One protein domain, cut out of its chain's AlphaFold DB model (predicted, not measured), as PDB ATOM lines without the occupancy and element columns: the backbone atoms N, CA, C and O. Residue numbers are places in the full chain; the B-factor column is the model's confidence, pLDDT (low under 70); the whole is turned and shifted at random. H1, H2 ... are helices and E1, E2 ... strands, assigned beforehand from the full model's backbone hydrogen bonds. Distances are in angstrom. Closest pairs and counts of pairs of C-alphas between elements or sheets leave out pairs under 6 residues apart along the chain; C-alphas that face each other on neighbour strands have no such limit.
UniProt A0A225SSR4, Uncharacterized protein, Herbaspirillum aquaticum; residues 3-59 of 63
ATOM      1  N   LEU A   3       1.521  27.212 -11.907       96.12
ATOM      2  CA  LEU A   3       2.949  27.335 -12.211       96.12
ATOM      3  C   LEU A   3       3.148  27.213 -13.722       96.12
ATOM      4  O   LEU A   3       2.897  26.147 -14.293       96.12
ATOM      5  N   ALA A   4       3.621  28.284 -14.355       96.12
ATOM      6  CA  ALA A   4       3.857  28.324 -15.787       96.12
ATOM      7  C   ALA A   4       4.917  27.291 -16.199       96.12
ATOM      8  O   ALA A   4       6.068  27.330 -15.764       96.12
ATOM      9  N   GLN A   5       4.523  26.351 -17.060       96.00
ATOM     10  CA  GLN A   5       5.405  25.283 -17.552       96.00
ATOM     11  C   GLN A   5       6.277  25.719 -18.745       96.00
ATOM     12  O   GLN A   5       7.211  25.013 -19.130       96.00
ATOM     13  N   GLY A   6       6.001  26.895 -19.309       94.56
ATOM     14  CA  GLY A   6       6.652  27.464 -20.483       94.56
ATOM     15  C   GLY A   6       6.333  28.954 -20.609       94.56
ATOM     16  O   GLY A   6       5.615  29.501 -19.773       94.56
ATOM     17  N   LEU A   7       6.855  29.592 -21.657       94.94
ATOM     18  CA  LEU A   7       6.478  30.958 -22.025       94.94
ATOM     19  C   LEU A   7       4.991  30.993 -22.424       94.94
ATOM     20  O   LEU A   7       4.555  30.177 -23.237       94.94
ATOM     21  N   ILE A   8       4.226  31.935 -21.869       93.81
ATOM     22  CA  ILE A   8       2.819  32.173 -22.214       93.81
ATOM     23  C   ILE A   8       2.674  33.644 -22.615       93.81
ATOM     24  O   ILE A   8       2.771  34.550 -21.791       93.81
ATOM     25  N   GLY A   9       2.433  33.890 -23.903       91.62
ATOM     26  CA  GLY A   9       2.395  35.254 -24.429       91.62
ATOM     27  C   GLY A   9       3.746  35.964 -24.274       91.62
ATOM     28  O   GLY A   9       4.792  35.360 -24.503       91.62
ATOM     29  N   LYS A  10       3.713  37.256 -23.928       91.44
ATOM     30  CA  LYS A  10       4.915  38.092 -23.733       91.44
ATOM     31  C   LYS A  10       5.284  38.308 -22.263       91.44
ATOM     32  O   LYS A  10       6.439  38.580 -21.970       91.44
ATOM     33  N   GLU A  11       4.310  38.170 -21.366       93.94
ATOM     34  CA  GLU A  11       4.406  38.651 -19.981       93.94
ATOM     35  C   GLU A  11       4.657  37.542 -18.949       93.94
ATOM     36  O   GLU A  11       4.973  37.841 -17.800       93.94
ATOM     37  N   ILE A  12       4.491  36.270 -19.331       95.62
ATOM     38  CA  ILE A  12       4.601  35.120 -18.426       95.62
ATOM     39  C   ILE A  12       5.708  34.200 -18.919       95.62
ATOM     40  O   ILE A  12       5.622  33.636 -20.012       95.62
ATOM     41  N   GLU A  13       6.715  33.985 -18.084       95.94
ATOM     42  CA  GLU A  13       7.813  33.069 -18.367       95.94
ATOM     43  C   GLU A  13       7.644  31.730 -17.650       95.94
ATOM     44  O   GLU A  13       6.870  31.564 -16.705       95.94
ATOM     45  N   LYS A  14       8.427  30.742 -18.089       96.50
ATOM     46  CA  LYS A  14       8.506  29.451 -17.409       96.50
ATOM     47  C   LYS A  14       8.955  29.645 -15.958       96.50
ATOM     48  O   LYS A  14      10.000  30.234 -15.704       96.50
ATOM     49  N   GLY A  15       8.223  29.044 -15.028       95.56
ATOM     50  CA  GLY A  15       8.504  29.115 -13.595       95.56
ATOM     51  C   GLY A  15       7.797  30.260 -12.872       95.56
ATOM     52  O   GLY A  15       7.822  30.275 -11.640       95.56
ATOM     53  N   ASP A  16       7.123  31.157 -13.596       96.56
ATOM     54  CA  ASP A  16       6.264  32.155 -12.972       96.56
ATOM     55  C   ASP A  16       5.049  31.498 -12.306       96.56
ATOM     56  O   ASP A  16       4.482  30.504 -12.779       96.56
ATOM     57  N   LYS A  17       4.633  32.079 -11.186       95.94
ATOM     58  CA  LYS A  17       3.446  31.706 -10.424       95.94
ATOM     59  C   LYS A  17       2.338  32.701 -10.727       95.94
ATOM     60  O   LYS A  17       2.481  33.893 -10.471       95.94
ATOM     61  N   LEU A  18       1.221  32.199 -11.236       95.38
ATOM     62  CA  LEU A  18       0.040  32.991 -11.546       95.38
ATOM     63  C   LEU A  18      -1.004  32.793 -10.451       95.38
ATOM     64  O   LEU A  18      -1.369  31.659 -10.100       95.38
ATOM     65  N   TYR A  19      -1.510  33.904  -9.937       94.50
ATOM     66  CA  TYR A  19      -2.556  33.938  -8.930       94.50
ATOM     67  C   TYR A  19      -3.728  34.777  -9.433       94.50
ATOM     68  O   TYR A  19      -3.554  35.937  -9.782       94.50
ATOM     69  N   LEU A  20      -4.920  34.184  -9.492       95.06
ATOM     70  CA  LEU A  20      -6.146  34.940  -9.734       95.06
ATOM     71  C   LEU A  20      -6.497  35.706  -8.467       95.06
ATOM     72  O   LEU A  20      -6.537  35.095  -7.397       95.06
ATOM     73  N   ASP A  21      -6.767  37.004  -8.602       89.12
ATOM     74  CA  ASP A  21      -7.179  37.838  -7.479       89.12
ATOM     75  C   ASP A  21      -8.316  37.173  -6.698       89.12
ATOM     76  O   ASP A  21      -9.353  36.804  -7.251       89.12
ATOM     77  N   GLY A  22      -8.105  36.988  -5.396       87.88
ATOM     78  CA  GLY A  22      -9.017  36.198  -4.570       87.88
ATOM     79  C   GLY A  22     -10.359  36.893  -4.336       87.88
ATOM     80  O   GLY A  22     -11.386  36.221  -4.198       87.88
ATOM     81  N   LEU A  23     -10.350  38.229  -4.305       89.31
ATOM     82  CA  LEU A  23     -11.514  39.030  -3.949       89.31
ATOM     83  C   LEU A  23     -12.424  39.250  -5.162       89.31
ATOM     84  O   LEU A  23     -13.542  38.736  -5.197       89.31
ATOM     85  N   HIS A  24     -11.927  39.961  -6.168       90.50
ATOM     86  CA  HIS A  24     -12.697  40.416  -7.321       90.50
ATOM     87  C   HIS A  24     -12.602  39.460  -8.513       90.50
ATOM     88  O   HIS A  24     -13.511  39.440  -9.339       90.50
ATOM     89  N   LYS A  25     -11.546  38.631  -8.584       92.25
ATOM     90  CA  LYS A  25     -11.298  37.664  -9.673       92.25
ATOM     91  C   LYS A  25     -11.265  38.311 -11.063       92.25
ATOM     92  O   LYS A  25     -11.618  37.676 -12.051       92.25
ATOM     93  N   ASP A  26     -10.839  39.565 -11.131       94.31
ATOM     94  CA  ASP A  26     -10.827  40.407 -12.332       94.31
ATOM     95  C   ASP A  26      -9.414  40.613 -12.912       94.31
ATOM     96  O   ASP A  26      -9.257  41.208 -13.977       94.31
ATOM     97  N   HIS A  27      -8.377  40.123 -12.228       94.62
ATOM     98  CA  HIS A  27      -6.989  40.207 -12.673       94.62
ATOM     99  C   HIS A  27      -6.140  39.040 -12.156       94.62
ATOM    100  O   HIS A  27      -6.490  38.359 -11.189       94.62
ATOM    101  N   LEU A  28      -5.006  38.829 -12.817       95.38
ATOM    102  CA  LEU A  28      -3.970  37.875 -12.460       95.38
ATOM    103  C   LEU A  28      -2.747  38.622 -11.926       95.38
ATOM    104  O   LEU A  28      -2.232  39.535 -12.569       95.38
ATOM    105  N   GLU A  29      -2.242  38.196 -10.781       94.56
ATOM    106  CA  GLU A  29      -0.929  38.585 -10.280       94.56
ATOM    107  C   GLU A  29       0.106  37.553 -10.747       94.56
ATOM    108  O   GLU A  29      -0.070  36.345 -10.545       94.56
ATOM    109  N   VAL A  30       1.181  38.022 -11.384       95.00
ATOM    110  CA  VAL A  30       2.274  37.178 -11.882       95.00
ATOM    111  C   VAL A  30       3.499  37.400 -11.011       95.00
ATOM    112  O   VAL A  30       4.031  38.509 -10.936       95.00
ATOM    113  N   PHE A  31       3.967  36.338 -10.368       95.12
ATOM    114  CA  PHE A  31       5.162  36.343  -9.532       95.12
ATOM    115  C   PHE A  31       6.255  35.504 -10.177       95.12
ATOM    116  O   PHE A  31       5.964  34.467 -10.764       95.12
ATOM    117  N   ASP A  32       7.509  35.911 -10.023       92.75
ATOM    118  CA  ASP A  32       8.633  35.085 -10.445       92.75
ATOM    119  C   ASP A  32       8.803  33.851  -9.540       92.75
ATOM    120  O   ASP A  32       8.125  33.666  -8.518       92.75
ATOM    121  N   SER A  33       9.751  32.989  -9.902       90.12
ATOM    122  CA  SER A  33      10.079  31.784  -9.133       90.12
ATOM    123  C   SER A  33      10.476  32.083  -7.678       90.12
ATOM    124  O   SER A  33      10.212  31.261  -6.792       90.12
ATOM    125  N   THR A  34      11.022  33.275  -7.409       89.88
ATOM    126  CA  THR A  34      11.421  33.758  -6.076       89.88
ATOM    127  C   THR A  34      10.264  34.366  -5.274       89.88
ATOM    128  O   THR A  34      10.420  34.643  -4.087       89.88
ATOM    129  N   GLY A  35       9.088  34.531  -5.890       89.06
ATOM    130  CA  GLY A  35       7.900  35.117  -5.270       89.06
ATOM    131  C   GLY A  35       7.844  36.646  -5.343       89.06
ATOM    132  O   GLY A  35       7.001  37.254  -4.678       89.06
ATOM    133  N   LYS A  36       8.709  37.289  -6.135       90.75
ATOM    134  CA  LYS A  36       8.634  38.729  -6.403       90.75
ATOM    135  C   LYS A  36       7.572  38.995  -7.466       90.75
ATOM    136  O   LYS A  36       7.517  38.296  -8.476       90.75
ATOM    137  N   LEU A  37       6.749  40.021  -7.260       91.69
ATOM    138  CA  LEU A  37       5.773  40.439  -8.262       91.69
ATOM    139  C   LEU A  37       6.487  40.936  -9.529       91.69
ATOM    140  O   LEU A  37       7.339  41.827  -9.464       91.69
ATOM    141  N   ARG A  38       6.122  40.357 -10.673       92.25
ATOM    142  CA  ARG A  38       6.600  40.757 -11.998       92.25
ATOM    143  C   ARG A  38       5.645  41.729 -12.665       92.25
ATOM    144  O   ARG A  38       6.065  42.803 -13.079       92.25
ATOM    145  N   THR A  39       4.380  41.335 -12.780       94.44
ATOM    146  CA  THR A  39       3.350  42.106 -13.475       94.44
ATOM    147  C   THR A  39       1.960  41.768 -12.936       94.44
ATOM    148  O   THR A  39       1.772  40.779 -12.221       94.44
ATOM    149  N   VAL A  40       0.988  42.602 -13.288       94.81
ATOM    150  CA  VAL A  40      -0.435  42.376 -13.043       94.81
ATOM    151  C   VAL A  40      -1.137  42.400 -14.390       94.81
ATOM    152  O   VAL A  40      -0.969  43.352 -15.147       94.81
ATOM    153  N   LEU A  41      -1.912  41.365 -14.697       96.00
ATOM    154  CA  LEU A  41      -2.613  41.227 -15.969       96.00
ATOM    155  C   LEU A  41      -4.120  41.301 -15.752       96.00
ATOM    156  O   LEU A  41      -4.651  40.665 -14.847       96.00
ATOM    157  N   ASN A  42      -4.827  42.026 -16.608       95.62
ATOM    158  CA  ASN A  42      -6.272  41.881 -16.741       95.62
ATOM    159  C   ASN A  42      -6.600  40.501 -17.351       95.62
ATOM    160  O   ASN A  42      -5.734  39.839 -17.927       95.62
ATOM    161  N   LEU A  43      -7.855  40.049 -17.248       93.94
ATOM    162  CA  LEU A  43      -8.262  38.735 -17.783       93.94
ATOM    163  C   LEU A  43      -8.158  38.623 -19.312       93.94
ATOM    164  O   LEU A  43      -8.112  37.514 -19.839       93.94
ATOM    165  N   ASP A  44      -8.106  39.751 -20.018       93.81
ATOM    166  CA  ASP A  44      -7.853  39.805 -21.460       93.81
ATOM    167  C   ASP A  44      -6.355  39.706 -21.818       93.81
ATOM    168  O   ASP A  44      -5.997  39.672 -22.994       93.81
ATOM    169  N   GLY A  45      -5.475  39.637 -20.813       91.56
ATOM    170  CA  GLY A  45      -4.027  39.521 -20.970       91.56
ATOM    171  C   GLY A  45      -3.285  40.853 -21.091       91.56
ATOM    172  O   GLY A  45      -2.065  40.840 -21.252       91.56
ATOM    173  N   THR A  46      -3.972  41.997 -21.007       94.75
ATOM    174  CA  THR A  46      -3.315  43.314 -20.992       94.75
ATOM    175  C   THR A  46      -2.682  43.612 -19.633       94.75
ATOM    176  O   THR A  46      -3.198  43.211 -18.589       94.75
ATOM    177  N   VAL A  47      -1.555  44.332 -19.624       95.19
ATOM    178  CA  VAL A  47      -0.887  44.743 -18.379       95.19
ATOM    179  C   VAL A  47      -1.694  45.836 -17.685       95.19
ATOM    180  O   VAL A  47      -2.017  46.865 -18.276       95.19
ATOM    181  N   ASN A  48      -1.969  45.638 -16.401       92.62
ATOM    182  CA  ASN A  48      -2.592  46.622 -15.533       92.62
ATOM    183  C   ASN A  48      -1.507  47.483 -14.861       92.62
ATOM    184  O   ASN A  48      -1.032  47.177 -13.764       92.62
ATOM    185  N   GLY A  49      -1.082  48.538 -15.561       90.56
ATOM    186  CA  GLY A  49       0.032  49.396 -15.147       90.56
ATOM    187  C   GLY A  49      -0.180  50.086 -13.797       90.56
ATOM    188  O   GLY A  49       0.728  50.086 -12.966       90.56
ATOM    189  N   ASP A  50      -1.385  50.598 -13.539       89.12
ATOM    190  CA  ASP A  50      -1.703  51.296 -12.286       89.12
ATOM    191  C   ASP A  50      -1.597  50.356 -11.078       89.12
ATOM    192  O   ASP A  50      -0.955  50.681 -10.075       89.12
ATOM    193  N   LYS A  51      -2.161  49.141 -11.186       82.12
ATOM    194  CA  LYS A  51      -2.055  48.128 -10.124       82.12
ATOM    195  C   LYS A  51      -0.613  47.669  -9.921       82.12
ATOM    196  O   LYS A  51      -0.205  47.453  -8.779       82.12
ATOM    197  N   LEU A  52       0.157  47.530 -11.000       86.44
ATOM    198  CA  LEU A  52       1.559  47.132 -10.913       86.44
ATOM    199  C   LEU A  52       2.397  48.171 -10.156       86.44
ATOM    200  O   LEU A  52       3.149  47.789  -9.260       86.44
ATOM    201  N   ALA A  53       2.230  49.461 -10.456       87.44
ATOM    202  CA  ALA A  53       2.957  50.535  -9.781       87.44
ATOM    203  C   ALA A  53       2.673  50.554  -8.269       87.44
ATOM    204  O   ALA A  53       3.603  50.548  -7.461       87.44
ATOM    205  N   VAL A  54       1.396  50.471  -7.879       86.31
ATOM    206  CA  VAL A  54       0.990  50.423  -6.465       86.31
ATOM    207  C   VAL A  54       1.568  49.192  -5.762       86.31
ATOM    208  O   VAL A  54       2.090  49.286  -4.651       86.31
ATOM    209  N   ALA A  55       1.507  48.022  -6.399       82.56
ATOM    210  CA  ALA A  55       1.995  46.788  -5.793       82.56
ATOM    211  C   ALA A  55       3.531  46.751  -5.659       82.56
ATOM    212  O   ALA A  55       4.053  46.169  -4.702       82.56
ATOM    213  N   GLN A  56       4.252  47.391  -6.584       83.31
ATOM    214  CA  GLN A  56       5.700  47.581  -6.496       83.31
ATOM    215  C   GLN A  56       6.078  48.542  -5.367       83.31
ATOM    216  O   GLN A  56       6.983  48.224  -4.597       83.31
ATOM    217  N   GLU A  57       5.364  49.661  -5.222       82.44
ATOM    218  CA  GLU A  57       5.581  50.619  -4.128       82.44
ATOM    219  C   GLU A  57       5.356  49.970  -2.752       82.44
ATOM    220  O   GLU A  57       6.130  50.174  -1.819       82.44
ATOM    221  N   GLN A  58       4.358  49.091  -2.646       81.56
ATOM    222  CA  GLN A  58       4.069  48.323  -1.431       81.56
ATOM    223  C   GLN A  58       5.062  47.176  -1.161       81.56
ATOM    224  O   GLN A  58       4.957  46.500  -0.135       81.56
ATOM    225  N   GLY A  59       6.009  46.912  -2.068       77.25
ATOM    226  CA  GLY A  59       6.987  45.832  -1.926       77.25
ATOM    227  C   GLY A  59       6.354  44.438  -1.877       77.25
ATOM    228  O   GLY A  59       6.869  43.549  -1.190       77.25
TER     229      GLY A  59
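This is residues 3 to 59 of the 63 residues of an uncharacterized protein of Herbaspirillum aquaticum (UniProt A0A225SSR4). A small three-stranded sheet forms a meander, each strand the antiparallel neighbour of the one before, and one short helix, H1, packs over its edge strand E3. A long stretch with no named element, residues 3 to 16, leads into E1, and its Gln 5 lies at the opposite end of the whole from H1. The printed part has 57 residues, with E1, E2, E3 and H1 in that order along the chain and the sheet in the order E1, E2, E3. The class is mixed, helices and strands, with under half of the residues in named elements. The whole is compact, with a radius of gyration of the C-alphas of 10.7 A, and spans 27 by 24 by 20 A.

Find C-alpha 17 at (3.446, 31.706, -10.424); from there E1, residues 17 to 20, runs 10.1 A. E2, residues 27 to 31, covers 13.1 A, and E3, residues 37 to 42, covers 14.8 A. H1, residues 49 to 57, runs 12.4 A to C-alpha 57 at (5.581, 50.619, -4.128).

Look first at the hairpin E1 and E2, antiparallel at 160 degrees, where N 19 and O 29 are 2.9 A apart, within hydrogen-bond range. In the hairpin E2 and E3, at 161 degrees, N 28 and O 41 are 2.8 A apart, also within range. H1 is on the sheet, over E3, at a height over the sheet of 8.6 A. It runs along the strands, at 24 degrees to E3 on the local plane. The closest C-alphas of E3 and H1 are those of Val 40 and Leu 52, 5.6 A apart. In H1 every O i to N i+4 pair is within hydrogen-bond range.

The two C-alphas farthest apart, those of Gln 5 and Glu 57, are 28.7 A from each other. The printed part has no cut and no long link; the link from E2 to E3 is tight. The mean pLDDT of the printed part is 91.9, and no printed residue is under 70.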